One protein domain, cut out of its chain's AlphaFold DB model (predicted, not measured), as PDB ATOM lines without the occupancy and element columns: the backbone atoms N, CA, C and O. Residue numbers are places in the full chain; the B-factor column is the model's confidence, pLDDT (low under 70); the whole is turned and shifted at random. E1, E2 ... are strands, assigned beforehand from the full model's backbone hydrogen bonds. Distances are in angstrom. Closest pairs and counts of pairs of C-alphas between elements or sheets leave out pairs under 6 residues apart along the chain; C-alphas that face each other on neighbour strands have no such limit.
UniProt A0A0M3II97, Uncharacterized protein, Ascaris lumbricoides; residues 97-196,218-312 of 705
ATOM      1  N   CYS A  97     -22.243  60.003  68.098       86.56
ATOM      2  CA  CYS A  97     -20.918  59.884  68.725       86.56
ATOM      3  C   CYS A  97     -20.928  59.154  70.085       86.56
ATOM      4  O   CYS A  97     -19.877  58.922  70.674       86.56
ATOM      5  N   THR A  98     -22.094  58.810  70.638       85.75
ATOM      6  CA  THR A  98     -22.232  58.187  71.968       85.75
ATOM      7  C   THR A  98     -22.455  56.670  71.926       85.75
ATOM      8  O   THR A  98     -22.548  56.061  72.998       85.75
ATOM      9  N   ILE A  99     -22.529  56.084  70.718       84.31
ATOM     10  CA  ILE A  99     -23.003  54.710  70.447       84.31
ATOM     11  C   ILE A  99     -22.109  53.885  69.491       84.31
ATOM     12  O   ILE A  99     -22.574  52.881  68.958       84.31
ATOM     13  N   CYS A 100     -20.837  54.254  69.274       87.50
ATOM     14  CA  CYS A 100     -19.892  53.358  68.579       87.50
ATOM     15  C   CYS A 100     -19.840  51.974  69.252       87.50
ATOM     16  O   CYS A 100     -19.933  51.909  70.485       87.50
ATOM     17  N   PRO A 101     -19.650  50.880  68.488       85.56
ATOM     18  CA  PRO A 101     -19.541  49.534  69.044       85.56
ATOM     19  C   PRO A 101     -18.349  49.418  70.002       85.56
ATOM     20  O   PRO A 101     -17.340  50.103  69.836       85.56
ATOM     21  N   VAL A 102     -18.463  48.531  70.996       86.81
ATOM     22  CA  VAL A 102     -17.321  48.129  71.834       86.81
ATOM     23  C   VAL A 102     -16.267  47.503  70.919       86.81
ATOM     24  O   VAL A 102     -16.595  46.596  70.154       86.81
ATOM     25  N   LEU A 103     -15.022  47.972  70.982       89.38
ATOM     26  CA  LEU A 103     -13.922  47.333  70.270       89.38
ATOM     27  C   LEU A 103     -13.620  45.973  70.889       89.38
ATOM     28  O   LEU A 103     -13.465  45.844  72.104       89.38
ATOM     29  N   THR A 104     -13.529  44.963  70.031       88.12
ATOM     30  CA  THR A 104     -13.302  43.584  70.462       88.12
ATOM     31  C   THR A 104     -11.807  43.249  70.468       88.12
ATOM     32  O   THR A 104     -11.103  43.589  69.515       88.12
ATOM     33  N   PRO A 105     -11.283  42.607  71.527       91.19
ATOM     34  CA  PRO A 105      -9.921  42.092  71.526       91.19
ATOM     35  C   PRO A 105      -9.822  40.869  70.601       91.19
ATOM     36  O   PRO A 105     -10.679  39.987  70.637       91.19
ATOM     37  N   GLU A 106      -8.771  40.803  69.786       89.25
ATOM     38  CA  GLU A 106      -8.488  39.692  68.870       89.25
ATOM     39  C   GLU A 106      -7.057  39.177  69.077       89.25
ATOM     40  O   GLU A 106      -6.089  39.938  69.020       89.25
ATOM     41  N   TYR A 107      -6.928  37.866  69.282       85.50
ATOM     42  CA  TYR A 107      -5.651  37.158  69.379       85.50
ATOM     43  C   TYR A 107      -5.121  36.816  67.980       85.50
ATOM     44  O   TYR A 107      -5.819  36.178  67.192       85.50
ATOM     45  N   LEU A 108      -3.878  37.205  67.670       82.56
ATOM     46  CA  LEU A 108      -3.282  37.027  66.340       82.56
ATOM     47  C   LEU A 108      -2.078  36.089  66.381       82.56
ATOM     48  O   LEU A 108      -0.971  36.465  66.770       82.56
ATOM     49  N   VAL A 109      -2.281  34.869  65.881       69.62
ATOM     50  CA  VAL A 109      -1.206  33.887  65.704       69.62
ATOM     51  C   VAL A 109      -0.233  34.385  64.632       69.62
ATOM     52  O   VAL A 109      -0.563  34.422  63.447       69.62
ATOM     53  N   THR A 110       0.991  34.733  65.036       67.12
ATOM     54  CA  THR A 110       2.078  35.120  64.122       67.12
ATOM     55  C   THR A 110       3.312  34.243  64.327       67.12
ATOM     56  O   THR A 110       3.485  33.623  65.371       67.12
ATOM     57  N   ALA A 111       4.169  34.156  63.307       61.66
ATOM     58  CA  ALA A 111       5.350  33.289  63.338       61.66
ATOM     59  C   ALA A 111       6.519  33.853  64.172       61.66
ATOM     60  O   ALA A 111       7.405  33.097  64.565       61.66
ATOM     61  N   GLU A 112       6.532  35.167  64.424       62.25
ATOM     62  CA  GLU A 112       7.654  35.881  65.058       62.25
ATOM     63  C   GLU A 112       7.248  36.690  66.304       62.25
ATOM     64  O   GLU A 112       8.118  37.099  67.073       62.25
ATOM     65  N   GLY A 113       5.947  36.912  66.527       63.34
ATOM     66  CA  GLY A 113       5.416  37.681  67.652       63.34
ATOM     67  C   GLY A 113       4.693  36.820  68.692       63.34
ATOM     68  O   GLY A 113       4.180  35.745  68.388       63.34
ATOM     69  N   LYS A 114       4.637  37.315  69.931       80.56
ATOM     70  CA  LYS A 114       3.821  36.761  71.030       80.56
ATOM     71  C   LYS A 114       2.613  37.667  71.275       80.56
ATOM     72  O   LYS A 114       2.681  38.852  70.958       80.56
ATOM     73  N   ASP A 115       1.573  37.172  71.933       82.12
ATOM     74  CA  ASP A 115       0.513  38.046  72.450       82.12
ATOM     75  C   ASP A 115       1.055  38.987  73.538       82.12
ATOM     76  O   ASP A 115       1.796  38.573  74.437       82.12
ATOM     77  N   GLY A 116       0.688  40.265  73.452       86.31
ATOM     78  CA  GLY A 116       0.997  41.277  74.460       86.31
ATOM     79  C   GLY A 116      -0.189  41.610  75.355       86.31
ATOM     80  O   GLY A 116      -1.326  41.202  75.109       86.31
ATOM     81  N   LYS A 117       0.065  42.398  76.403       89.81
ATOM     82  CA  LYS A 117      -1.003  42.866  77.289       89.81
ATOM     83  C   LYS A 117      -1.784  43.980  76.593       89.81
ATOM     84  O   LYS A 117      -1.291  45.106  76.508       89.81
ATOM     85  N   LEU A 118      -2.984  43.654  76.116       94.38
ATOM     86  CA  LEU A 118      -3.948  44.602  75.559       94.38
ATOM     87  C   LEU A 118      -4.902  45.114  76.649       94.38
ATOM     88  O   LEU A 118      -5.481  44.321  77.395       94.38
ATOM     89  N   LEU A 119      -5.097  46.431  76.686       95.25
ATOM     90  CA  LEU A 119      -6.166  47.115  77.411       95.25
ATOM     91  C   LEU A 119      -6.952  47.997  76.429       95.25
ATOM     92  O   LEU A 119      -6.357  48.825  75.736       95.25
ATOM     93  N   LEU A 120      -8.273  47.817  76.400       95.50
ATOM     94  CA  LEU A 120      -9.243  48.642  75.676       95.50
ATOM     95  C   LEU A 120     -10.170  49.331  76.684       95.50
ATOM     96  O   LEU A 120     -11.121  48.716  77.160       95.50
ATOM     97  N   ASP A 121      -9.887  50.583  77.029       94.88
ATOM     98  CA  ASP A 121     -10.629  51.357  78.029       94.88
ATOM     99  C   ASP A 121     -11.609  52.330  77.353       94.88
ATOM    100  O   ASP A 121     -11.198  53.337  76.771       94.88
ATOM    101  N   HIS A 122     -12.902  51.993  77.367       93.69
ATOM    102  CA  HIS A 122     -13.964  52.767  76.726       93.69
ATOM    103  C   HIS A 122     -14.612  53.736  77.715       93.69
ATOM    104  O   HIS A 122     -15.257  53.321  78.676       93.69
ATOM    105  N   TYR A 123     -14.532  55.033  77.424       91.50
ATOM    106  CA  TYR A 123     -15.071  56.099  78.271       91.50
ATOM    107  C   TYR A 123     -15.872  57.128  77.467       91.50
ATOM    108  O   TYR A 123     -15.978  57.053  76.239       91.50
ATOM    109  N   LYS A 124     -16.474  58.102  78.158       88.62
ATOM    110  CA  LYS A 124     -17.106  59.276  77.537       88.62
ATOM    111  C   LYS A 124     -16.382  60.540  77.983       88.62
ATOM    112  O   LYS A 124     -16.090  60.690  79.166       88.62
ATOM    113  N   ASP A 125     -16.056  61.403  77.027       85.62
ATOM    114  CA  ASP A 125     -15.338  62.656  77.285       85.62
ATOM    115  C   ASP A 125     -16.263  63.754  77.851       85.62
ATOM    116  O   ASP A 125     -17.460  63.545  78.062       85.62
ATOM    117  N   GLU A 126     -15.716  64.949  78.096       82.69
ATOM    118  CA  GLU A 126     -16.477  66.118  78.569       82.69
ATOM    119  C   GLU A 126     -17.565  66.577  77.577       82.69
ATOM    120  O   GLU A 126     -18.533  67.216  77.984       82.69
ATOM    121  N   THR A 127     -17.456  66.221  76.290       84.75
ATOM    122  CA  THR A 127     -18.513  66.446  75.291       84.75
ATOM    123  C   THR A 127     -19.587  65.355  75.329       84.75
ATOM    124  O   THR A 127     -20.652  65.531  74.750       84.75
ATOM    125  N   GLY A 128     -19.351  64.242  76.027       85.06
ATOM    126  CA  GLY A 128     -20.237  63.080  76.115       85.06
ATOM    127  C   GLY A 128     -20.036  62.044  75.004       85.06
ATOM    128  O   GLY A 128     -20.641  60.968  75.072       85.06
ATOM    129  N   CYS A 129     -19.192  62.326  74.007       89.69
ATOM    130  CA  CYS A 129     -18.861  61.386  72.940       89.69
ATOM    131  C   CYS A 129     -17.998  60.226  73.467       89.69
ATOM    132  O   CYS A 129     -17.213  60.371  74.410       89.69
ATOM    133  N   ARG A 130     -18.174  59.039  72.875       90.94
ATOM    134  CA  ARG A 130     -17.459  57.819  73.259       90.94
ATOM    135  C   ARG A 130     -16.026  57.873  72.736       90.94
ATOM    136  O   ARG A 130     -15.793  58.183  71.572       90.94
ATOM    137  N   ASN A 131     -15.081  57.528  73.591       92.44
ATOM    138  CA  ASN A 131     -13.672  57.363  73.264       92.44
ATOM    139  C   ASN A 131     -13.235  55.965  73.703       92.44
ATOM    140  O   ASN A 131     -13.880  55.346  74.551       92.44
ATOM    141  N   VAL A 132     -12.137  55.479  73.137       93.44
ATOM    142  CA  VAL A 132     -11.459  54.275  73.616       93.44
ATOM    143  C   VAL A 132      -9.957  54.514  73.652       93.44
ATOM    144  O   VAL A 132      -9.339  54.840  72.636       93.44
ATOM    145  N   TYR A 133      -9.377  54.378  74.841       94.00
ATOM    146  CA  TYR A 133      -7.937  54.344  75.044       94.00
ATOM    147  C   TYR A 133      -7.446  52.912  74.834       94.00
ATOM    148  O   TYR A 133      -7.931  51.965  75.453       94.00
ATOM    149  N   VAL A 134      -6.490  52.757  73.925       94.50
ATOM    150  CA  VAL A 134      -5.901  51.481  73.528       94.50
ATOM    151  C   VAL A 134      -4.459  51.468  74.011       94.50
ATOM    152  O   VAL A 134      -3.648  52.271  73.549       94.50
ATOM    153  N   GLN A 135      -4.119  50.539  74.902       95.19
ATOM    154  CA  GLN A 135      -2.744  50.292  75.340       95.19
ATOM    155  C   GLN A 135      -2.335  48.868  74.969       95.19
ATOM    156  O   GLN A 135      -3.015  47.907  75.323       95.19
ATOM    157  N   CYS A 136      -1.190  48.737  74.305       94.44
ATOM    158  CA  CYS A 136      -0.521  47.467  74.054       94.44
ATOM    159  C   CYS A 136       0.875  47.510  74.680       94.44
ATOM    160  O   CYS A 136       1.628  48.462  74.466       94.44
ATOM    161  N   ALA A 137       1.226  46.493  75.464       92.31
ATOM    162  CA  ALA A 137       2.491  46.456  76.190       92.31
ATOM    163  C   ALA A 137       3.174  45.083  76.132       92.31
ATOM    164  O   ALA A 137       2.510  44.041  76.107       92.31
ATOM    165  N   SER A 138       4.507  45.095  76.166       89.31
ATOM    166  CA  SER A 138       5.375  43.924  76.311       89.31
ATOM    167  C   SER A 138       5.871  43.769  77.751       89.31
ATOM    168  O   SER A 138       5.966  44.740  78.501       89.31
ATOM    169  N   GLU A 139       6.179  42.532  78.155       82.69
ATOM    170  CA  GLU A 139       6.627  42.227  79.524       82.69
ATOM    171  C   GLU A 139       7.990  42.871  79.828       82.69
ATOM    172  O   GLU A 139       8.231  43.345  80.941       82.69
ATOM    173  N   THR A 140       8.869  42.943  78.822       83.12
ATOM    174  CA  THR A 140      10.144  43.665  78.894       83.12
ATOM    175  C   THR A 140      10.098  44.974  78.106       83.12
ATOM    176  O   THR A 140       9.460  45.064  77.057       83.12
ATOM    177  N   SER A 141      10.837  45.986  78.569       82.81
ATOM    178  CA  SER A 141      11.023  47.259  77.851       82.81
ATOM    179  C   SER A 141      11.955  47.167  76.635       82.81
ATOM    180  O   SER A 141      12.092  48.140  75.899       82.81
ATOM    181  N   SER A 142      12.611  46.019  76.440       82.31
ATOM    182  CA  SER A 142      13.463  45.708  75.286       82.31
ATOM    183  C   SER A 142      12.700  45.100  74.107       82.31
ATOM    184  O   SER A 142      13.144  45.221  72.970       82.31
ATOM    185  N   GLU A 143      11.580  44.426  74.361       88.50
ATOM    186  CA  GLU A 143      10.671  43.969  73.307       88.50
ATOM    187  C   GLU A 143       9.826  45.143  72.779       88.50
ATOM    188  O   GLU A 143       9.696  46.182  73.433       88.50
ATOM    189  N   ARG A 144       9.254  44.996  71.578       89.06
ATOM    190  CA  ARG A 144       8.444  46.039  70.928       89.06
ATOM    191  C   ARG A 144       6.975  45.646  70.939       89.06
ATOM    192  O   ARG A 144       6.617  44.586  70.436       89.06
ATOM    193  N   ALA A 145       6.127  46.506  71.483       91.31
ATOM    194  CA  ALA A 145       4.681  46.349  71.467       91.31
ATOM    195  C   ALA A 145       4.101  46.989  70.194       91.31
ATOM    196  O   ALA A 145       4.466  48.113  69.844       91.31
ATOM    197  N   ALA A 146       3.200  46.282  69.510       91.56
ATOM    198  CA  ALA A 146       2.555  46.716  68.274       91.56
ATOM    199  C   ALA A 146       1.024  46.627  68.378       91.56
ATOM    200  O   ALA A 146       0.484  45.567  68.705       91.56
ATOM    201  N   ILE A 147       0.331  47.726  68.058       92.62
ATOM    202  CA  ILE A 147      -1.131  47.751  67.897       92.62
ATOM    203  C   ILE A 147      -1.465  47.404  66.451       92.62
ATOM    204  O   ILE A 147      -1.000  48.061  65.516       92.62
ATOM    205  N   ILE A 148      -2.310  46.396  66.279       90.06
ATOM    206  CA  ILE A 148      -2.913  46.018  65.002       90.06
ATOM    207  C   ILE A 148      -4.429  46.155  65.146       90.06
ATOM    208  O   ILE A 148      -4.995  45.813  66.180       90.06
ATOM    209  N   PHE A 149      -5.077  46.651  64.099       90.00
ATOM    210  CA  PHE A 149      -6.532  46.696  63.985       90.00
ATOM    211  C   PHE A 149      -6.977  45.790  62.835       90.00
ATOM    212  O   PHE A 149      -6.274  45.701  61.821       90.00
ATOM    213  N   ASN A 150      -8.148  45.160  62.963       86.69
ATOM    214  CA  ASN A 150      -8.777  44.351  61.908       86.69
ATOM    215  C   ASN A 150      -7.838  43.279  61.307       86.69
ATOM    216  O   ASN A 150      -7.784  43.112  60.087       86.69
ATOM    217  N   GLY A 151      -7.022  42.624  62.141       83.94
ATOM    218  CA  GLY A 151      -6.065  41.594  61.717       83.94
ATOM    219  C   GLY A 151      -4.943  42.033  60.756       83.94
ATOM    220  O   GLY A 151      -4.221  41.174  60.249       83.94
ATOM    221  N   ASN A 152      -4.755  43.331  60.474       83.19
ATOM    222  CA  ASN A 152      -3.793  43.804  59.463       83.19
ATOM    223  C   ASN A 152      -2.325  43.789  59.948       83.19
ATOM    224  O   ASN A 152      -1.691  44.826  60.150       83.19
ATOM    225  N   ILE A 153      -1.769  42.586  60.102       81.06
ATOM    226  CA  ILE A 153      -0.386  42.331  60.546       81.06
ATOM    227  C   ILE A 153       0.653  42.934  59.581       81.06
ATOM    228  O   ILE A 153       1.754  43.282  60.001       81.06
ATOM    229  N   SER A 154       0.323  43.086  58.294       80.12
ATOM    230  CA  SER A 154       1.236  43.638  57.281       80.12
ATOM    231  C   SER A 154       1.448  45.151  57.385       80.12
ATOM    232  O   SER A 154       2.416  45.656  56.821       80.12
ATOM    233  N   ASN A 155       0.566  45.873  58.081       79.75
ATOM    234  CA  ASN A 155       0.704  47.302  58.344       79.75
ATOM    235  C   ASN A 155       0.163  47.623  59.754       79.75
ATOM    236  O   ASN A 155      -0.958  48.135  59.875       79.75
ATOM    237  N   PRO A 156       0.924  47.306  60.823       84.81
ATOM    238  CA  PRO A 156       0.542  47.643  62.191       84.81
ATOM    239  C   PRO A 156       0.378  49.159  62.342       84.81
ATOM    240  O   PRO A 156       1.135  49.940  61.768       84.81
ATOM    241  N   PHE A 157      -0.616  49.571  63.123       87.25
ATOM    242  CA  PHE A 157      -1.001  50.973  63.279       87.25
ATOM    243  C   PHE A 157       0.070  51.793  64.008       87.25
ATOM    244  O   PHE A 157       0.351  52.928  63.632       87.25
ATOM    245  N   ALA A 158       0.676  51.214  65.047       87.06
ATOM    246  CA  ALA A 158       1.776  51.818  65.788       87.06
ATOM    247  C   ALA A 158       2.655  50.729  66.417       87.06
ATOM    248  O   ALA A 158       2.143  49.691  66.838       87.06
ATOM    249  N   ILE A 159       3.964  50.985  66.515       88.44
ATOM    250  CA  ILE A 159       4.945  50.117  67.183       88.44
ATOM    251  C   ILE A 159       5.840  50.982  68.074       88.44
ATOM    252  O   ILE A 159       6.378  51.981  67.599       88.44
ATOM    253  N   ALA A 160       6.054  50.584  69.328       88.19
ATOM    254  CA  ALA A 160       7.032  51.216  70.216       88.19
ATOM    255  C   ALA A 160       7.674  50.205  71.178       88.19
ATOM    256  O   ALA A 160       7.105  49.157  71.482       88.19
ATOM    257  N   SER A 161       8.872  50.519  71.670       88.69
ATOM    258  CA  SER A 161       9.581  49.693  72.655       88.69
ATOM    259  C   SER A 161       8.882  49.728  74.028       88.69
ATOM    260  O   SER A 161       8.584  50.801  74.554       88.69
ATOM    261  N   GLY A 162       8.604  48.562  74.621       87.56
ATOM    262  CA  GLY A 162       7.939  48.411  75.922       87.56
ATOM    263  C   GLY A 162       6.420  48.636  75.926       87.56
ATOM    264  O   GLY A 162       5.663  47.749  76.316       87.56
ATOM    265  N   VAL A 163       5.955  49.827  75.538       91.06
ATOM    266  CA  VAL A 163       4.525  50.192  75.539       91.06
ATOM    267  C   VAL A 163       4.208  51.094  74.353       91.06
ATOM    268  O   VAL A 163       4.878  52.103  74.142       91.06
ATOM    269  N   VAL A 164       3.133  50.777  73.636       93.31
ATOM    270  CA  VAL A 164       2.521  51.637  72.619       93.31
ATOM    271  C   VAL A 164       1.065  51.919  73.002       93.31
ATOM    272  O   VAL A 164       0.384  51.074  73.587       93.31
ATOM    273  N   GLN A 165       0.584  53.127  72.717       93.81
ATOM    274  CA  GLN A 165      -0.752  53.570  73.115       93.81
ATOM    275  C   GLN A 165      -1.365  54.529  72.092       93.81
ATOM    276  O   GLN A 165      -0.639  55.265  71.422       93.81
ATOM    277  N   THR A 166      -2.692  54.542  71.996       91.88
ATOM    278  CA  THR A 166      -3.462  55.505  71.194       91.88
ATOM    279  C   THR A 166      -4.847  55.741  71.803       91.88
ATOM    280  O   THR A 166      -5.288  54.977  72.660       91.88
ATOM    281  N   THR A 167      -5.552  56.774  71.345       92.06
ATOM    282  CA  THR A 167      -6.970  56.999  71.656       92.06
ATOM    283  C   THR A 167      -7.740  57.145  70.351       92.06
ATOM    284  O   THR A 167      -7.327  57.914  69.480       92.06
ATOM    285  N   LEU A 168      -8.860  56.433  70.223       91.25
ATOM    286  CA  LEU A 168      -9.810  56.603  69.124       91.25
ATOM    287  C   LEU A 168     -11.064  57.320  69.630       91.25
ATOM    288  O   LEU A 168     -11.563  57.008  70.713       91.25
ATOM    289  N   GLN A 169     -11.592  58.248  68.833       91.31
ATOM    290  CA  GLN A 169     -12.823  58.982  69.141       91.31
ATOM    291  C   GLN A 169     -13.965  58.501  68.240       91.31
ATOM    292  O   GLN A 169     -13.771  58.263  67.046       91.31
ATOM    293  N   CYS A 170     -15.160  58.350  68.804       91.25
ATOM    294  CA  CYS A 170     -16.371  58.006  68.069       91.25
ATOM    295  C   CYS A 170     -16.926  59.224  67.315       91.25
ATOM    296  O   CYS A 170     -17.170  60.269  67.922       91.25
ATOM    297  N   ASN A 171     -17.161  59.096  66.009       87.38
ATOM    298  CA  ASN A 171     -17.707  60.173  65.181       87.38
ATOM    299  C   ASN A 171     -19.245  60.163  65.099       87.38
ATOM    300  O   ASN A 171     -19.941  59.297  65.629       87.38
ATOM    301  N   THR A 172     -19.795  61.135  64.371       85.94
ATOM    302  CA  THR A 172     -21.237  61.266  64.111       85.94
ATOM    303  C   THR A 172     -21.827  60.197  63.182       85.94
ATOM    304  O   THR A 172     -23.028  60.223  62.933       85.94
ATOM    305  N   GLU A 173     -21.022  59.256  62.690       85.44
ATOM    306  CA  GLU A 173     -21.432  58.125  61.845       85.44
ATOM    307  C   GLU A 173     -21.325  56.778  62.585       85.44
ATOM    308  O   GLU A 173     -21.435  55.721  61.967       85.44
ATOM    309  N   THR A 174     -21.136  56.797  63.912       86.44
ATOM    310  CA  THR A 174     -20.947  55.610  64.777       86.44
ATOM    311  C   THR A 174     -19.673  54.802  64.482       86.44
ATOM    312  O   THR A 174     -19.547  53.650  64.899       86.44
ATOM    313  N   GLN A 175     -18.702  55.421  63.805       87.31
ATOM    314  CA  GLN A 175     -17.394  54.842  63.500       87.31
ATOM    315  C   GLN A 175     -16.305  55.411  64.413       87.31
ATOM    316  O   GLN A 175     -16.362  56.561  64.855       87.31
ATOM    317  N   TRP A 176     -15.267  54.612  64.637       89.81
ATOM    318  CA  TRP A 176     -14.046  55.075  65.279       89.81
ATOM    319  C   TRP A 176     -13.215  55.955  64.331       89.81
ATOM    320  O   TRP A 176     -13.251  55.821  63.105       89.81
ATOM    321  N   THR A 177     -12.474  56.898  64.906       86.06
ATOM    322  CA  THR A 177     -11.618  57.836  64.175       86.06
ATOM    323  C   THR A 177     -10.311  58.064  64.913       86.06
ATOM    324  O   THR A 177     -10.263  58.012  66.146       86.06
ATOM    325  N   TYR A 178      -9.256  58.346  64.154       82.81
ATOM    326  CA  TYR A 178      -7.964  58.781  64.676       82.81
ATOM    327  C   TYR A 178      -7.554  60.073  63.975       82.81
ATOM    328  O   TYR A 178      -7.607  60.146  62.754       82.81
ATOM    329  N   ALA A 179      -7.178  61.108  64.731       72.50
ATOM    330  CA  ALA A 179      -6.782  62.416  64.185       72.50
ATOM    331  C   ALA A 179      -7.789  63.055  63.187       72.50
ATOM    332  O   ALA A 179      -7.406  63.896  62.374       72.50
ATOM    333  N   ASN A 180      -9.085  62.727  63.310       66.81
ATOM    334  CA  ASN A 180     -10.200  63.049  62.394       66.81
ATOM    335  C   ASN A 180     -10.255  62.243  61.076       66.81
ATOM    336  O   ASN A 180     -11.157  62.472  60.272       66.81
ATOM    337  N   GLU A 181      -9.365  61.276  60.857       70.38
ATOM    338  CA  GLU A 181      -9.489  60.302  59.768       70.38
ATOM    339  C   GLU A 181     -10.441  59.163  60.176       70.38
ATOM    340  O   GLU A 181     -10.374  58.633  61.291       70.38
ATOM    341  N   THR A 182     -11.356  58.790  59.277       65.44
ATOM    342  CA  THR A 182     -12.341  57.718  59.492       65.44
ATOM    343  C   THR A 182     -11.681  56.351  59.419       65.44
ATOM    344  O   THR A 182     -11.196  55.956  58.356       65.44
ATOM    345  N   PHE A 183     -11.692  55.611  60.528       68.19
ATOM    346  CA  PHE A 183     -11.024  54.321  60.632       68.19
ATOM    347  C   PHE A 183     -11.970  53.265  61.212       68.19
ATOM    348  O   PHE A 183     -12.236  53.231  62.412       68.19
ATOM    349  N   ALA A 184     -12.471  52.380  60.348       70.12
ATOM    350  CA  ALA A 184     -13.453  51.350  60.688       70.12
ATOM    351  C   ALA A 184     -12.854  50.195  61.521       70.12
ATOM    352  O   ALA A 184     -12.816  49.049  61.077       70.12
ATOM    353  N   ALA A 185     -12.364  50.494  62.726       77.00
ATOM    354  CA  ALA A 185     -11.922  49.506  63.704       77.00
ATOM    355  C   ALA A 185     -13.106  48.659  64.198       77.00
ATOM    356  O   ALA A 185     -14.125  49.198  64.635       77.00
ATOM    357  N   LEU A 186     -12.939  47.338  64.166       81.75
ATOM    358  CA  LEU A 186     -13.840  46.351  64.766       81.75
ATOM    359  C   LEU A 186     -13.087  45.520  65.814       81.75
ATOM    360  O   LEU A 186     -13.546  45.388  66.954       81.75
ATOM    361  N   THR A 187     -11.911  45.015  65.434       88.94
ATOM    362  CA  THR A 187     -11.015  44.249  66.306       88.94
ATOM    363  C   THR A 187      -9.718  45.001  66.592       88.94
ATOM    364  O   THR A 187      -9.258  45.816  65.783       88.94
ATOM    365  N   VAL A 188      -9.114  44.713  67.747       92.25
ATOM    366  CA  VAL A 188      -7.811  45.241  68.168       92.25
ATOM    367  C   VAL A 188      -6.948  44.115  68.715       92.25
ATOM    368  O   VAL A 188      -7.409  43.302  69.513       92.25
ATOM    369  N   SER A 189      -5.675  44.119  68.346       91.62
ATOM    370  CA  SER A 189      -4.706  43.098  68.725       91.62
ATOM    371  C   SER A 189      -3.416  43.736  69.217       91.62
ATOM    372  O   SER A 189      -2.983  44.772  68.708       91.62
ATOM    373  N   CYS A 190      -2.785  43.092  70.197       92.56
ATOM    374  CA  CYS A 190      -1.503  43.503  70.754       92.56
ATOM    375  C   CYS A 190      -0.461  42.414  70.509       92.56
ATOM    376  O   CYS A 190      -0.573  41.327  71.077       92.56
ATOM    377  N   ILE A 191       0.552  42.707  69.693       90.69
ATOM    378  CA  ILE A 191       1.651  41.776  69.411       90.69
ATOM    379  C   ILE A 191       2.952  42.308  70.010       90.69
ATOM    380  O   ILE A 191       3.309  43.472  69.835       90.69
ATOM    381  N   VAL A 192       3.676  41.427  70.695       88.94
ATOM    382  CA  VAL A 192       5.041  41.638  71.175       88.94
ATOM    383  C   VAL A 192       6.012  41.071  70.149       88.94
ATOM    384  O   VAL A 192       6.133  39.854  69.994       88.94
ATOM    385  N   LEU A 193       6.707  41.968  69.461       86.69
ATOM    386  CA  LEU A 193       7.786  41.675  68.529       86.69
ATOM    387  C   LEU A 193       9.135  41.608  69.277       86.69
ATOM    388  O   LEU A 193       9.314  42.291  70.296       86.69
ATOM    389  N   PRO A 194      10.107  40.816  68.788       83.25
ATOM    390  CA  PRO A 194      11.445  40.764  69.366       83.25
ATOM    391  C   PRO A 194      12.157  42.126  69.311       83.25
ATOM    392  O   PRO A 194      11.854  42.986  68.482       83.25
ATOM    393  N   ALA A 195      13.142  42.303  70.195       78.19
ATOM    394  CA  ALA A 195      14.025  43.466  70.197       78.19
ATOM    395  C   ALA A 195      14.753  43.599  68.844       78.19
ATOM    396  O   ALA A 195      15.421  42.661  68.403       78.19
ATOM    397  N   GLU A 196      14.646  44.758  68.187       71.56
ATOM    398  CA  GLU A 196      15.307  44.994  66.899       71.56
ATOM    399  C   GLU A 196      16.750  45.485  67.106       71.56
ATOM    400  O   GLU A 196      16.997  46.446  67.829       71.56
ATOM    401  N   SER A 218     -16.402  62.737  94.211       70.19
ATOM    402  CA  SER A 218     -17.777  62.365  93.899       70.19
ATOM    403  C   SER A 218     -17.766  61.096  93.053       70.19
ATOM    404  O   SER A 218     -16.802  60.838  92.330       70.19
ATOM    405  N   CYS A 219     -18.849  60.324  93.091       83.81
ATOM    406  CA  CYS A 219     -18.958  59.061  92.359       83.81
ATOM    407  C   CYS A 219     -18.978  59.199  90.818       83.81
ATOM    408  O   CYS A 219     -19.187  58.211  90.126       83.81
ATOM    409  N   ILE A 220     -18.824  60.407  90.262       83.94
ATOM    410  CA  ILE A 220     -19.018  60.720  88.832       83.94
ATOM    411  C   ILE A 220     -17.756  60.430  87.998       83.94
ATOM    412  O   ILE A 220     -17.856  60.245  86.783       83.94
ATOM    413  N   THR A 221     -16.583  60.396  88.641       82.69
ATOM    414  CA  THR A 221     -15.280  60.105  88.021       82.69
ATOM    415  C   THR A 221     -14.346  59.447  89.033       82.69
ATOM    416  O   THR A 221     -13.934  60.089  90.002       82.69
ATOM    417  N   CYS A 222     -13.966  58.196  88.783       86.62
ATOM    418  CA  CYS A 222     -12.892  57.517  89.509       86.62
ATOM    419  C   CYS A 222     -11.561  57.595  88.742       86.62
ATOM    420  O   CYS A 222     -11.533  57.831  87.535       86.62
ATOM    421  N   SER A 223     -10.436  57.379  89.430       84.31
ATOM    422  CA  SER A 223      -9.130  57.208  88.771       84.31
ATOM    423  C   SER A 223      -9.106  55.937  87.912       84.31
ATOM    424  O   SER A 223      -9.565  54.901  88.395       84.31
ATOM    425  N   SER A 224      -8.523  55.968  86.709       84.44
ATOM    426  CA  SER A 224      -8.415  54.798  85.817       84.44
ATOM    427  C   SER A 224      -7.922  53.541  86.548       84.44
ATOM    428  O   SER A 224      -6.899  53.574  87.237       84.44
ATOM    429  N   LEU A 225      -8.654  52.433  86.405       90.06
ATOM    430  CA  LEU A 225      -8.347  51.176  87.088       90.06
ATOM    431  C   LEU A 225      -7.069  50.553  86.507       90.06
ATOM    432  O   LEU A 225      -6.960  50.322  85.304       90.06
ATOM    433  N   SER A 226      -6.075  50.266  87.349       91.44
ATOM    434  CA  SER A 226      -4.788  49.762  86.862       91.44
ATOM    435  C   SER A 226      -4.871  48.287  86.451       91.44
ATOM    436  O   SER A 226      -5.301  47.448  87.240       91.44
ATOM    437  N   VAL A 227      -4.381  47.939  85.256       92.25
ATOM    438  CA  VAL A 227      -4.150  46.538  84.860       92.25
ATOM    439  C   VAL A 227      -2.691  46.170  85.116       92.25
ATOM    440  O   VAL A 227      -1.778  46.639  84.425       92.25
ATOM    441  N   GLY A 228      -2.477  45.314  86.111       88.88
ATOM    442  CA  GLY A 228      -1.173  44.793  86.504       88.88
ATOM    443  C   GLY A 228      -0.521  43.895  85.447       88.88
ATOM    444  O   GLY A 228      -0.983  43.766  84.315       88.88
ATOM    445  N   TRP A 229       0.597  43.285  85.832       87.31
ATOM    446  CA  TRP A 229       1.309  42.289  85.031       87.31
ATOM    447  C   TRP A 229       1.296  40.953  85.763       87.31
ATOM    448  O   TRP A 229       1.688  40.885  86.930       87.31
ATOM    449  N   VAL A 230       0.877  39.899  85.068       86.69
ATOM    450  CA  VAL A 230       0.948  38.515  85.543       86.69
ATOM    451  C   VAL A 230       2.414  38.082  85.587       86.69
ATOM    452  O   VAL A 230       3.103  38.148  84.576       86.69
ATOM    453  N   LYS A 231       2.889  37.669  86.770       82.25
ATOM    454  CA  LYS A 231       4.295  37.286  87.037       82.25
ATOM    455  C   LYS A 231       4.481  35.803  87.382       82.25
ATOM    456  O   LYS A 231       5.581  35.390  87.740       82.25
ATOM    457  N   ASP A 232       3.410  35.017  87.325       78.69
ATOM    458  CA  ASP A 232       3.466  33.570  87.529       78.69
ATOM    459  C   ASP A 232       3.959  32.887  86.242       78.69
ATOM    460  O   ASP A 232       3.505  33.211  85.145       78.69
ATOM    461  N   SER A 233       4.901  31.949  86.358       77.69
ATOM    462  CA  SER A 233       5.513  31.280  85.206       77.69
ATOM    463  C   SER A 233       4.574  30.313  84.476       77.69
ATOM    464  O   SER A 233       4.827  30.004  83.307       77.69
ATOM    465  N   LEU A 234       3.498  29.867  85.134       77.50
ATOM    466  CA  LEU A 234       2.454  28.984  84.605       77.50
ATOM    467  C   LEU A 234       1.260  29.753  84.016       77.50
ATOM    468  O   LEU A 234       0.357  29.132  83.453       77.50
ATOM    469  N   MET A 235       1.255  31.083  84.118       83.88
ATOM    470  CA  MET A 235       0.176  31.942  83.635       83.88
ATOM    471  C   MET A 235       0.665  32.940  82.574       83.88
ATOM    472  O   MET A 235       1.861  33.160  82.367       83.88
ATOM    473  N   THR A 236      -0.294  33.550  81.893       86.50
ATOM    474  CA  THR A 236      -0.132  34.617  80.904       86.50
ATOM    475  C   THR A 236      -1.196  35.690  81.114       86.50
ATOM    476  O   THR A 236      -2.272  35.423  81.650       86.50
ATOM    477  N   ASN A 237      -0.897  36.915  80.687       88.38
ATOM    478  CA  ASN A 237      -1.853  38.021  80.706       88.38
ATOM    479  C   ASN A 237      -2.968  37.738  79.686       88.38
ATOM    480  O   ASN A 237      -2.673  37.441  78.529       88.38
ATOM    481  N   GLY A 238      -4.227  37.826  80.108       89.44
ATOM    482  CA  GLY A 238      -5.357  37.901  79.182       89.44
ATOM    483  C   GLY A 238      -5.519  39.310  78.602       89.44
ATOM    484  O   GLY A 238      -4.852  40.254  79.040       89.44
ATOM    485  N   MET A 239      -6.414  39.465  77.627       91.75
ATOM    486  CA  MET A 239      -6.781  40.780  77.087       91.75
ATOM    487  C   MET A 239      -7.929  41.386  77.903       91.75
ATOM    488  O   MET A 239      -8.902  40.691  78.218       91.75
ATOM    489  N   VAL A 240      -7.817  42.676  78.239       96.00
ATOM    490  CA  VAL A 240      -8.774  43.393  79.096       96.00
ATOM    491  C   VAL A 240      -9.569  44.418  78.297       96.00
ATOM    492  O   VAL A 240      -8.997  45.278  77.626       96.00
ATOM    493  N   VAL A 241     -10.890  44.373  78.441       95.75
ATOM    494  CA  VAL A 241     -11.802  45.439  78.015       95.75
ATOM    495  C   VAL A 241     -12.393  46.082  79.261       95.75
ATOM    496  O   VAL A 241     -12.861  45.380  80.156       95.75
ATOM    497  N   MET A 242     -12.383  47.406  79.312       95.25
ATOM    498  CA  MET A 242     -13.135  48.194  80.280       95.25
ATOM    499  C   MET A 242     -14.186  49.016  79.530       95.25
ATOM    500  O   MET A 242     -13.921  49.509  78.430       95.25
ATOM    501  N   ASP A 243     -15.381  49.136  80.101       92.12
ATOM    502  CA  ASP A 243     -16.468  49.944  79.552       92.12
ATOM    503  C   ASP A 243     -17.177  50.745  80.649       92.12
ATOM    504  O   ASP A 243     -17.800  50.184  81.559       92.12
ATOM    505  N   HIS A 244     -17.053  52.069  80.572       91.75
ATOM    506  CA  HIS A 244     -17.664  53.014  81.498       91.75
ATOM    507  C   HIS A 244     -19.133  53.284  81.150       91.75
ATOM    508  O   HIS A 244     -19.494  53.748  80.062       91.75
ATOM    509  N   SER A 245     -19.987  53.099  82.147       88.31
ATOM    510  CA  SER A 245     -21.417  53.394  82.121       88.31
ATOM    511  C   SER A 245     -21.790  54.336  83.270       88.31
ATOM    512  O   SER A 245     -20.986  54.591  84.162       88.31
ATOM    513  N   ARG A 246     -23.017  54.876  83.272       86.19
ATOM    514  CA  ARG A 246     -23.531  55.645  84.418       86.19
ATOM    515  C   ARG A 246     -24.813  55.044  84.964       86.19
ATOM    516  O   ARG A 246     -25.790  54.902  84.232       86.19
ATOM    517  N   VAL A 247     -24.826  54.778  86.266       76.75
ATOM    518  CA  VAL A 247     -25.989  54.293  87.018       76.75
ATOM    519  C   VAL A 247     -26.275  55.291  88.135       76.75
ATOM    520  O   VAL A 247     -25.398  55.611  88.932       76.75
ATOM    521  N   ASN A 248     -27.496  55.830  88.173       79.50
ATOM    522  CA  ASN A 248     -27.921  56.866  89.130       79.50
ATOM    523  C   ASN A 248     -27.021  58.128  89.166       79.50
ATOM    524  O   ASN A 248     -27.006  58.854  90.153       79.50
ATOM    525  N   GLY A 249     -26.285  58.397  88.081       80.81
ATOM    526  CA  GLY A 249     -25.330  59.507  87.963       80.81
ATOM    527  C   GLY A 249     -23.884  59.151  88.329       80.81
ATOM    528  O   GLY A 249     -22.975  59.840  87.870       80.81
ATOM    529  N   CYS A 250     -23.671  58.059  89.067       85.31
ATOM    530  CA  CYS A 250     -22.348  57.531  89.385       85.31
ATOM    531  C   CYS A 250     -21.759  56.728  88.218       85.31
ATOM    532  O   CYS A 250     -22.491  56.111  87.442       85.31
ATOM    533  N   ASP A 251     -20.435  56.733  88.120       89.12
ATOM    534  CA  ASP A 251     -19.626  55.986  87.162       89.12
ATOM    535  C   ASP A 251     -19.553  54.499  87.550       89.12
ATOM    536  O   ASP A 251     -19.378  54.150  88.724       89.12
ATOM    537  N   VAL A 252     -19.745  53.611  86.577       90.44
ATOM    538  CA  VAL A 252     -19.822  52.156  86.768       90.44
ATOM    539  C   VAL A 252     -19.073  51.465  85.639       90.44
ATOM    540  O   VAL A 252     -19.449  51.579  84.471       90.44
ATOM    541  N   LEU A 253     -18.035  50.720  86.008       93.50
ATOM    542  CA  LEU A 253     -17.086  50.093  85.101       93.50
ATOM    543  C   LEU A 253     -17.404  48.607  84.940       93.50
ATOM    544  O   LEU A 253     -17.258  47.829  85.890       93.50
ATOM    545  N   LEU A 254     -17.806  48.201  83.739       92.69
ATOM    546  CA  LEU A 254     -17.797  46.795  83.349       92.69
ATOM    547  C   LEU A 254     -16.378  46.434  82.904       92.69
ATOM    548  O   LEU A 254     -15.824  47.090  82.025       92.69
ATOM    549  N   VAL A 255     -15.795  45.396  83.496       95.06
ATOM    550  CA  VAL A 255     -14.490  44.866  83.092       95.06
ATOM    551  C   VAL A 255     -14.655  43.438  82.606       95.06
ATOM    552  O   VAL A 255     -15.139  42.581  83.345       95.06
ATOM    553  N   SER A 256     -14.195  43.188  81.386       94.19
ATOM    554  CA  SER A 256     -14.128  41.869  80.766       94.19
ATOM    555  C   SER A 256     -12.667  41.451  80.621       94.19
ATOM    556  O   SER A 256     -11.833  42.219  80.140       94.19
ATOM    557  N   CYS A 257     -12.354  40.223  81.012       94.62
ATOM    558  CA  CYS A 257     -11.045  39.596  80.863       94.62
ATOM    559  C   CYS A 257     -11.208  38.359  79.981       94.62
ATOM    560  O   CYS A 257     -12.046  37.504  80.261       94.62
ATOM    561  N   SER A 258     -10.436  38.283  78.899       91.00
ATOM    562  CA  SER A 258     -10.526  37.218  77.893       91.00
ATOM    563  C   SER A 258      -9.208  36.465  77.741       91.00
ATOM    564  O   SER A 258      -8.134  37.013  78.004       91.00
ATOM    565  N   SER A 259      -9.297  35.200  77.334       88.12
ATOM    566  CA  SER A 259      -8.158  34.320  77.081       88.12
ATOM    567  C   SER A 259      -8.027  33.957  75.600       88.12
ATOM    568  O   SER A 259      -8.957  34.104  74.811       88.12
ATOM    569  N   HIS A 260      -6.850  33.450  75.216       79.38
ATOM    570  CA  HIS A 260      -6.505  33.119  73.826       79.38
ATOM    571  C   HIS A 260      -7.307  31.949  73.216       79.38
ATOM    572  O   HIS A 260      -7.075  31.585  72.063       79.38
ATOM    573  N   LYS A 261      -8.222  31.336  73.979       76.94
ATOM    574  CA  LYS A 261      -9.141  30.286  73.526       76.94
ATOM    575  C   LYS A 261     -10.426  30.307  74.344       76.94
ATOM    576  O   LYS A 261     -10.377  30.440  75.563       76.94
ATOM    577  N   SER A 262     -11.554  30.015  73.708       74.50
ATOM    578  CA  SER A 262     -12.856  29.881  74.375       74.50
ATOM    579  C   SER A 262     -12.944  28.748  75.413       74.50
ATOM    580  O   SER A 262     -13.881  28.747  76.201       74.50
ATOM    581  N   ASP A 263     -12.000  27.799  75.433       71.94
ATOM    582  CA  ASP A 263     -11.919  26.687  76.397       71.94
ATOM    583  C   ASP A 263     -10.907  26.922  77.541       71.94
ATOM    584  O   ASP A 263     -10.868  26.155  78.507       71.94
ATOM    585  N   ALA A 264     -10.090  27.977  77.465       74.88
ATOM    586  CA  ALA A 264      -9.056  28.256  78.454       74.88
ATOM    587  C   ALA A 264      -9.627  29.047  79.638       74.88
ATOM    588  O   ALA A 264     -10.236  30.105  79.457       74.88
ATOM    589  N   ALA A 265      -9.390  28.546  80.856       76.88
ATOM    590  CA  ALA A 265      -9.776  29.219  82.096       76.88
ATOM    591  C   ALA A 265      -9.253  30.665  82.147       76.88
ATOM    592  O   ALA A 265      -8.187  30.971  81.606       76.88
ATOM    593  N   VAL A 266     -10.007  31.549  82.790       86.56
ATOM    594  CA  VAL A 266      -9.686  32.972  82.868       86.56
ATOM    595  C   VAL A 266     -10.235  33.562  84.162       86.56
ATOM    596  O   VAL A 266     -11.421  33.422  84.456       86.56
ATOM    597  N   ASP A 267      -9.373  34.224  84.935       87.19
ATOM    598  CA  ASP A 267      -9.750  34.847  86.207       87.19
ATOM    599  C   ASP A 267      -9.367  36.335  86.218       87.19
ATOM    600  O   ASP A 267      -8.352  36.748  85.646       87.19
ATOM    601  N   ILE A 268     -10.161  37.140  86.922       91.38
ATOM    602  CA  ILE A 268      -9.807  38.508  87.313       91.38
ATOM    603  C   ILE A 268      -9.427  38.462  88.788       91.38
ATOM    604  O   ILE A 268     -10.259  38.140  89.636       91.38
ATOM    605  N   LEU A 269      -8.177  38.798  89.093       91.25
ATOM    606  CA  LEU A 269      -7.650  38.884  90.454       91.25
ATOM    607  C   LEU A 269      -7.445  40.349  90.860       91.25
ATOM    608  O   LEU A 269      -7.268  41.209  89.997       91.25
ATOM    609  N   ASP A 270      -7.400  40.636  92.158       90.81
ATOM    610  CA  ASP A 270      -6.861  41.901  92.670       90.81
ATOM    611  C   ASP A 270      -5.316  41.891  92.714       90.81
ATOM    612  O   ASP A 270      -4.663  40.873  92.464       90.81
ATOM    613  N   SER A 271      -4.705  43.016  93.092       86.19
ATOM    614  CA  SER A 271      -3.248  43.129  93.283       86.19
ATOM    615  C   SER A 271      -2.639  42.233  94.376       86.19
ATOM    616  O   SER A 271      -1.415  42.183  94.495       86.19
ATOM    617  N   THR A 272      -3.451  41.548  95.188       83.31
ATOM    618  CA  THR A 272      -3.003  40.565  96.190       83.31
ATOM    619  C   THR A 272      -3.112  39.115  95.699       83.31
ATOM    620  O   THR A 272      -2.568  38.216  96.341       83.31
ATOM    621  N   GLY A 273      -3.757  38.887  94.549       80.44
ATOM    622  CA  GLY A 273      -4.062  37.563  94.006       80.44
ATOM    623  C   GLY A 273      -5.406  36.989  94.474       80.44
ATOM    624  O   GLY A 273      -5.658  35.802  94.264       80.44
ATOM    625  N   LEU A 274      -6.267  37.790  95.108       80.12
ATOM    626  CA  LEU A 274      -7.619  37.384  95.490       80.12
ATOM    627  C   LEU A 274      -8.523  37.359  94.242       80.12
ATOM    628  O   LEU A 274      -8.576  38.366  93.535       80.12
ATOM    629  N   PRO A 275      -9.252  36.264  93.954       82.81
ATOM    630  CA  PRO A 275     -10.159  36.214  92.812       82.81
ATOM    631  C   PRO A 275     -11.374  37.122  93.027       82.81
ATOM    632  O   PRO A 275     -12.135  36.956  93.980       82.81
ATOM    633  N   LEU A 276     -11.548  38.064  92.102       86.25
ATOM    634  CA  LEU A 276     -12.693  38.966  91.985       86.25
ATOM    635  C   LEU A 276     -13.773  38.371  91.067       86.25
ATOM    636  O   LEU A 276     -14.962  38.556  91.314       86.25
ATOM    637  N   ALA A 277     -13.358  37.629  90.035       82.31
ATOM    638  CA  ALA A 277     -14.212  36.783  89.202       82.31
ATOM    639  C   ALA A 277     -13.394  35.633  88.582       82.31
ATOM    640  O   ALA A 277     -12.182  35.763  88.414       82.31
ATOM    641  N   ALA A 278     -14.053  34.527  88.229       80.25
ATOM    642  CA  ALA A 278     -13.452  33.342  87.606       80.25
ATOM    643  C   ALA A 278     -14.382  32.773  86.519       80.25
ATOM    644  O   ALA A 278     -15.606  32.834  86.672       80.25
ATOM    645  N   GLY A 279     -13.826  32.235  85.433       74.81
ATOM    646  CA  GLY A 279     -14.588  31.747  84.280       74.81
ATOM    647  C   GLY A 279     -13.738  31.014  83.235       74.81
ATOM    648  O   GLY A 279     -12.629  30.556  83.516       74.81
ATOM    649  N   VAL A 280     -14.272  30.878  82.017       76.38
ATOM    650  CA  VAL A 280     -13.616  30.200  80.883       76.38
ATOM    651  C   VAL A 280     -13.876  30.981  79.596       76.38
ATOM    652  O   VAL A 280     -14.997  31.424  79.360       76.38
ATOM    653  N   GLY A 281     -12.838  31.178  78.780       79.56
ATOM    654  CA  GLY A 281     -12.873  31.986  77.559       79.56
ATOM    655  C   GLY A 281     -12.952  33.489  77.836       79.56
ATOM    656  O   GLY A 281     -12.029  34.231  77.506       79.56
ATOM    657  N   ILE A 282     -14.038  33.939  78.470       84.06
ATOM    658  CA  ILE A 282     -14.249  35.323  78.916       84.06
ATOM    659  C   ILE A 282     -14.893  35.315  80.308       84.06
ATOM    660  O   ILE A 282     -15.818  34.547  80.570       84.06
ATOM    661  N   VAL A 283     -14.436  36.196  81.199       88.75
ATOM    662  CA  VAL A 283     -15.065  36.465  82.498       88.75
ATOM    663  C   VAL A 283     -15.278  37.967  82.689       88.75
ATOM    664  O   VAL A 283     -14.417  38.774  82.340       88.75
ATOM    665  N   ASN A 284     -16.423  38.336  83.268       90.31
ATOM    666  CA  ASN A 284     -16.827  39.724  83.472       90.31
ATOM    667  C   ASN A 284     -17.015  40.032  84.964       90.31
ATOM    668  O   ASN A 284     -17.509  39.196  85.722       90.31
ATOM    669  N   VAL A 285     -16.683  41.255  85.374       88.62
ATOM    670  CA  VAL A 285     -16.930  41.798  86.719       88.62
ATOM    671  C   VAL A 285     -17.335  43.270  86.616       88.62
ATOM    672  O   VAL A 285     -17.032  43.936  85.628       88.62
ATOM    673  N   THR A 286     -18.038  43.799  87.618       89.00
ATOM    674  CA  THR A 286     -18.498  45.195  87.623       89.00
ATOM    675  C   THR A 286     -18.028  45.915  88.879       89.00
ATOM    676  O   THR A 286     -18.215  45.415  89.991       89.00
ATOM    677  N   PHE A 287     -17.458  47.105  88.694       92.31
ATOM    678  CA  PHE A 287     -17.058  48.014  89.766       92.31
ATOM    679  C   PHE A 287     -17.942  49.263  89.756       92.31
ATOM    680  O   PHE A 287     -18.293  49.774  88.692       92.31
ATOM    681  N   SER A 288     -18.274  49.789  90.930       92.06
ATOM    682  CA  SER A 288     -18.934  51.088  91.080       92.06
ATOM    683  C   SER A 288     -17.954  52.125  91.616       92.06
ATOM    684  O   SER A 288     -17.142  51.840  92.500       92.06
ATOM    685  N   CYS A 289     -18.013  53.344  91.091       92.75
ATOM    686  CA  CYS A 289     -17.259  54.452  91.648       92.75
ATOM    687  C   CYS A 289     -17.933  54.945  92.935       92.75
ATOM    688  O   CYS A 289     -19.137  55.198  92.967       92.75
ATOM    689  N   SER A 290     -17.162  55.069  94.014       89.25
ATOM    690  CA  SER A 290     -17.638  55.623  95.286       89.25
ATOM    691  C   SER A 290     -17.512  57.143  95.341       89.25
ATOM    692  O   SER A 290     -16.704  57.738  94.631       89.25
ATOM    693  N   ASP A 291     -18.224  57.774  96.278       87.44
ATOM    694  CA  ASP A 291     -18.117  59.217  96.550       87.44
ATOM    695  C   ASP A 291     -16.691  59.684  96.884       87.44
ATOM    696  O   ASP A 291     -16.381  60.858  96.743       87.44
ATOM    697  N   ASN A 292     -15.798  58.770  97.278       87.12
ATOM    698  CA  ASN A 292     -14.384  59.051  97.530       87.12
ATOM    699  C   ASN A 292     -13.490  58.900  96.277       87.12
ATOM    700  O   ASN A 292     -12.273  58.797  96.421       87.12
ATOM    701  N   ALA A 293     -14.074  58.844  95.071       88.50
ATOM    702  CA  ALA A 293     -13.394  58.619  93.785       88.50
ATOM    703  C   ALA A 293     -12.552  57.320  93.722       88.50
ATOM    704  O   ALA A 293     -11.554  57.238  93.004       88.50
ATOM    705  N   LYS A 294     -12.976  56.291  94.470       90.50
ATOM    706  CA  LYS A 294     -12.369  54.947  94.528       90.50
ATOM    707  C   LYS A 294     -13.310  53.898  93.933       90.50
ATOM    708  O   LYS A 294     -14.496  53.907  94.272       90.50
ATOM    709  N   TRP A 295     -12.784  52.975  93.127       93.56
ATOM    710  CA  TRP A 295     -13.535  51.816  92.630       93.56
ATOM    711  C   TRP A 295     -13.837  50.826  93.748       93.56
ATOM    712  O   TRP A 295     -12.926  50.407  94.463       93.56
ATOM    713  N   LEU A 296     -15.099  50.417  93.854       90.31
ATOM    714  CA  LEU A 296     -15.555  49.361  94.748       90.31
ATOM    715  C   LEU A 296     -16.079  48.172  93.939       90.31
ATOM    716  O   LEU A 296     -16.841  48.352  92.991       90.31
ATOM    717  N   ILE A 297     -15.723  46.954  94.344       87.69
ATOM    718  CA  ILE A 297     -16.421  45.741  93.892       87.69
ATOM    719  C   ILE A 297     -17.696  45.514  94.724       87.69
ATOM    720  O   ILE A 297     -17.862  46.083  95.808       87.69
ATOM    721  N   PHE A 298     -18.601  44.659  94.244       65.38
ATOM    722  CA  PHE A 298     -19.731  44.159  95.030       65.38
ATOM    723  C   PHE A 298     -19.252  43.621  96.394       65.38
ATOM    724  O   PHE A 298     -18.392  42.749  96.456       65.38
ATOM    725  N   GLY A 299     -19.790  44.166  97.490       63.06
ATOM    726  CA  GLY A 299     -19.269  43.952  98.850       63.06
ATOM    727  C   GLY A 299     -18.464  45.130  99.423       63.06
ATOM    728  O   GLY A 299     -18.132  45.111 100.603       63.06
ATOM    729  N   GLY A 300     -18.197  46.174  98.632       75.69
ATOM    730  CA  GLY A 300     -17.655  47.454  99.106       75.69
ATOM    731  C   GLY A 300     -16.141  47.489  99.331       75.69
ATOM    732  O   GLY A 300     -15.651  48.418  99.970       75.69
ATOM    733  N   GLN A 301     -15.392  46.502  98.830       83.25
ATOM    734  CA  GLN A 301     -13.927  46.508  98.901       83.25
ATOM    735  C   GLN A 301     -13.332  47.401  97.807       83.25
ATOM    736  O   GLN A 301     -13.749  47.329  96.653       83.25
ATOM    737  N   GLU A 302     -12.347  48.223  98.175       89.25
ATOM    738  CA  GLU A 302     -11.617  49.100  97.254       89.25
ATOM    739  C   GLU A 302     -10.655  48.303  96.363       89.25
ATOM    740  O   GLU A 302      -9.831  47.540  96.869       89.25
ATOM    741  N   VAL A 303     -10.717  48.521  95.046       91.06
ATOM    742  CA  VAL A 303      -9.854  47.851  94.060       91.06
ATOM    743  C   VAL A 303      -9.075  48.892  93.255       91.06
ATOM    744  O   VAL A 303      -9.632  49.622  92.443       91.06
ATOM    745  N   ILE A 304      -7.763  48.964  93.491       89.00
ATOM    746  CA  ILE A 304      -6.856  49.944  92.857       89.00
ATOM    747  C   ILE A 304      -6.204  49.358  91.590       89.00
ATOM    748  O   ILE A 304      -5.895  50.074  90.635       89.00
ATOM    749  N   GLN A 305      -5.995  48.040  91.576       92.88
ATOM    750  CA  GLN A 305      -5.377  47.305  90.480       92.88
ATOM    751  C   GLN A 305      -5.969  45.897  90.373       92.88
ATOM    752  O   GLN A 305      -6.192  45.235  91.389       92.88
ATOM    753  N   ILE A 306      -6.150  45.442  89.135       95.12
ATOM    754  CA  ILE A 306      -6.561  44.083  88.776       95.12
ATOM    755  C   ILE A 306      -5.474  43.361  87.974       95.12
ATOM    756  O   ILE A 306      -4.617  43.995  87.351       95.12
ATOM    757  N   LEU A 307      -5.530  42.033  87.936       94.31
ATOM    758  CA  LEU A 307      -4.776  41.187  87.015       94.31
ATOM    759  C   LEU A 307      -5.749  40.286  86.248       94.31
ATOM    760  O   LEU A 307      -6.610  39.656  86.849       94.31
ATOM    761  N   CYS A 308      -5.578  40.209  84.931       94.62
ATOM    762  CA  CYS A 308      -6.323  39.311  84.051       94.62
ATOM    763  C   CYS A 308      -5.430  38.102  83.738       94.62
ATOM    764  O   CYS A 308      -4.446  38.243  83.004       94.62
ATOM    765  N   VAL A 309      -5.705  36.950  84.358       91.75
ATOM    766  CA  VAL A 309      -4.850  35.747  84.296       91.75
ATOM    767  C   VAL A 309      -5.444  34.666  83.401       91.75
ATOM    768  O   VAL A 309      -6.650  34.447  83.374       91.75
ATOM    769  N   THR A 310      -4.567  33.964  82.686       88.31
ATOM    770  CA  THR A 310      -4.899  32.850  81.786       88.31
ATOM    771  C   THR A 310      -3.833  31.752  81.914       88.31
ATOM    772  O   THR A 310      -2.662  32.095  82.090       88.31
ATOM    773  N   PRO A 311      -4.159  30.449  81.826       80.12
ATOM    774  CA  PRO A 311      -3.158  29.384  81.825       80.12
ATOM    775  C   PRO A 311      -2.230  29.449  80.611       80.12
ATOM    776  O   PRO A 311      -2.675  29.525  79.463       80.12
ATOM    777  N   LYS A 312      -0.926  29.337  80.862       78.44
ATOM    778  CA  LYS A 312       0.101  29.285  79.821       78.44
ATOM    779  C   LYS A 312       0.138  27.897  79.180       78.44
ATOM    780  O   LYS A 312       0.241  26.883  79.871       78.44
TER     781      LYS A 312
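AT A GLANCE: This is residues 97 to 196 and 218 to 312 of the 705 residues of an uncharacterized protein of Ascaris lumbricoides (UniProt A0A0M3II97). One large, strongly twisted sheet of eight strands stands between two small sheets that cover its two halves from opposite sides: E4 E3 E7 over the half with E5, E2 and E1, and E8 E15 E11 E12 over the half with E9, E10 and E13. This is a stack of sheets, face to face in turn, with strands crossed at 50 and 51 degrees. The large sheet runs E6, E5, E2, E1, E9, E10, E13, E14 and is mixed; the small ones are antiparallel. The 195 printed residues hold no named helix and 15 strands, E1 to E15 along the chain; the class is all strand, though under half of the residues, 95, are in named elements. The whole is compact, with a radius of gyration of the C-alphas of 16.5 A and spans of 48 by 43 by 29 A.

HOW THE PARTS SIT: Residues 104 to 105 and 114 to 115 pair briefly with E7, residues 187 to 193. E1, residues 117 to 124, and E2, 130 to 137, form a hairpin, with N 119 and O 135 2.9 A apart. E3, 144 to 149, and E4, 158 to 161, form another, with N 145 and O 160 at 2.8 A; E3 is also antiparallel to E7, with N 146 and O 191 at 2.8 A. The closest C-alphas of E2 and E7 are those of Cys 136 and Cys 190, 5.3 A apart. E5, 163 to 170, pairs with E2, N 134 and O 166 at 2.8 A, and with the edge strand E6, 176 to 178, N 177 and O 169 at 2.9 A. E8, 235 to 237, runs on into E9, 239 to 247, at 55 degrees. E9 is parallel to E1, with N 242 and O 120 at 2.8 A, and forms a hairpin with E10, 250 to 258, N 243 and O 254 at 2.8 A. E11, 265 to 270, and E12, 275 to 280, form a hairpin, N 266 and O 279 at 2.9 A. E13, 282 to 289, pairs with E10, N 257 and O 283 at 2.8 A, and with the edge strand E14, 295 to 297, N 296 and O 288 at 2.8 A. E15, 305 to 311, pairs with E11, N 307 and O 269 at 2.8 A, and with E8, N 236 and O 310 at 2.8 A. The closest C-alphas of E10 and E15 are those of Cys 257 and Cys 308, 5.7 A apart.

IN THESE COORDINATES: E1 begins at C-alpha 117 (-1.003, 42.866, 77.289) and spans 23.0 A; E9 spans 25.5 A and E10 26.2 A. E15 ends at C-alpha 311 (-3.158, 29.384, 81.825).

THE WHOLE: Residues 197 to 217 are not printed, and C-alphas 196 and 218 are 46.1 A apart across the cut. Of the links printed whole, none is long. Confidence is under 70 at residues 109 to 113, 180, 182 to 183 and 298 to 299.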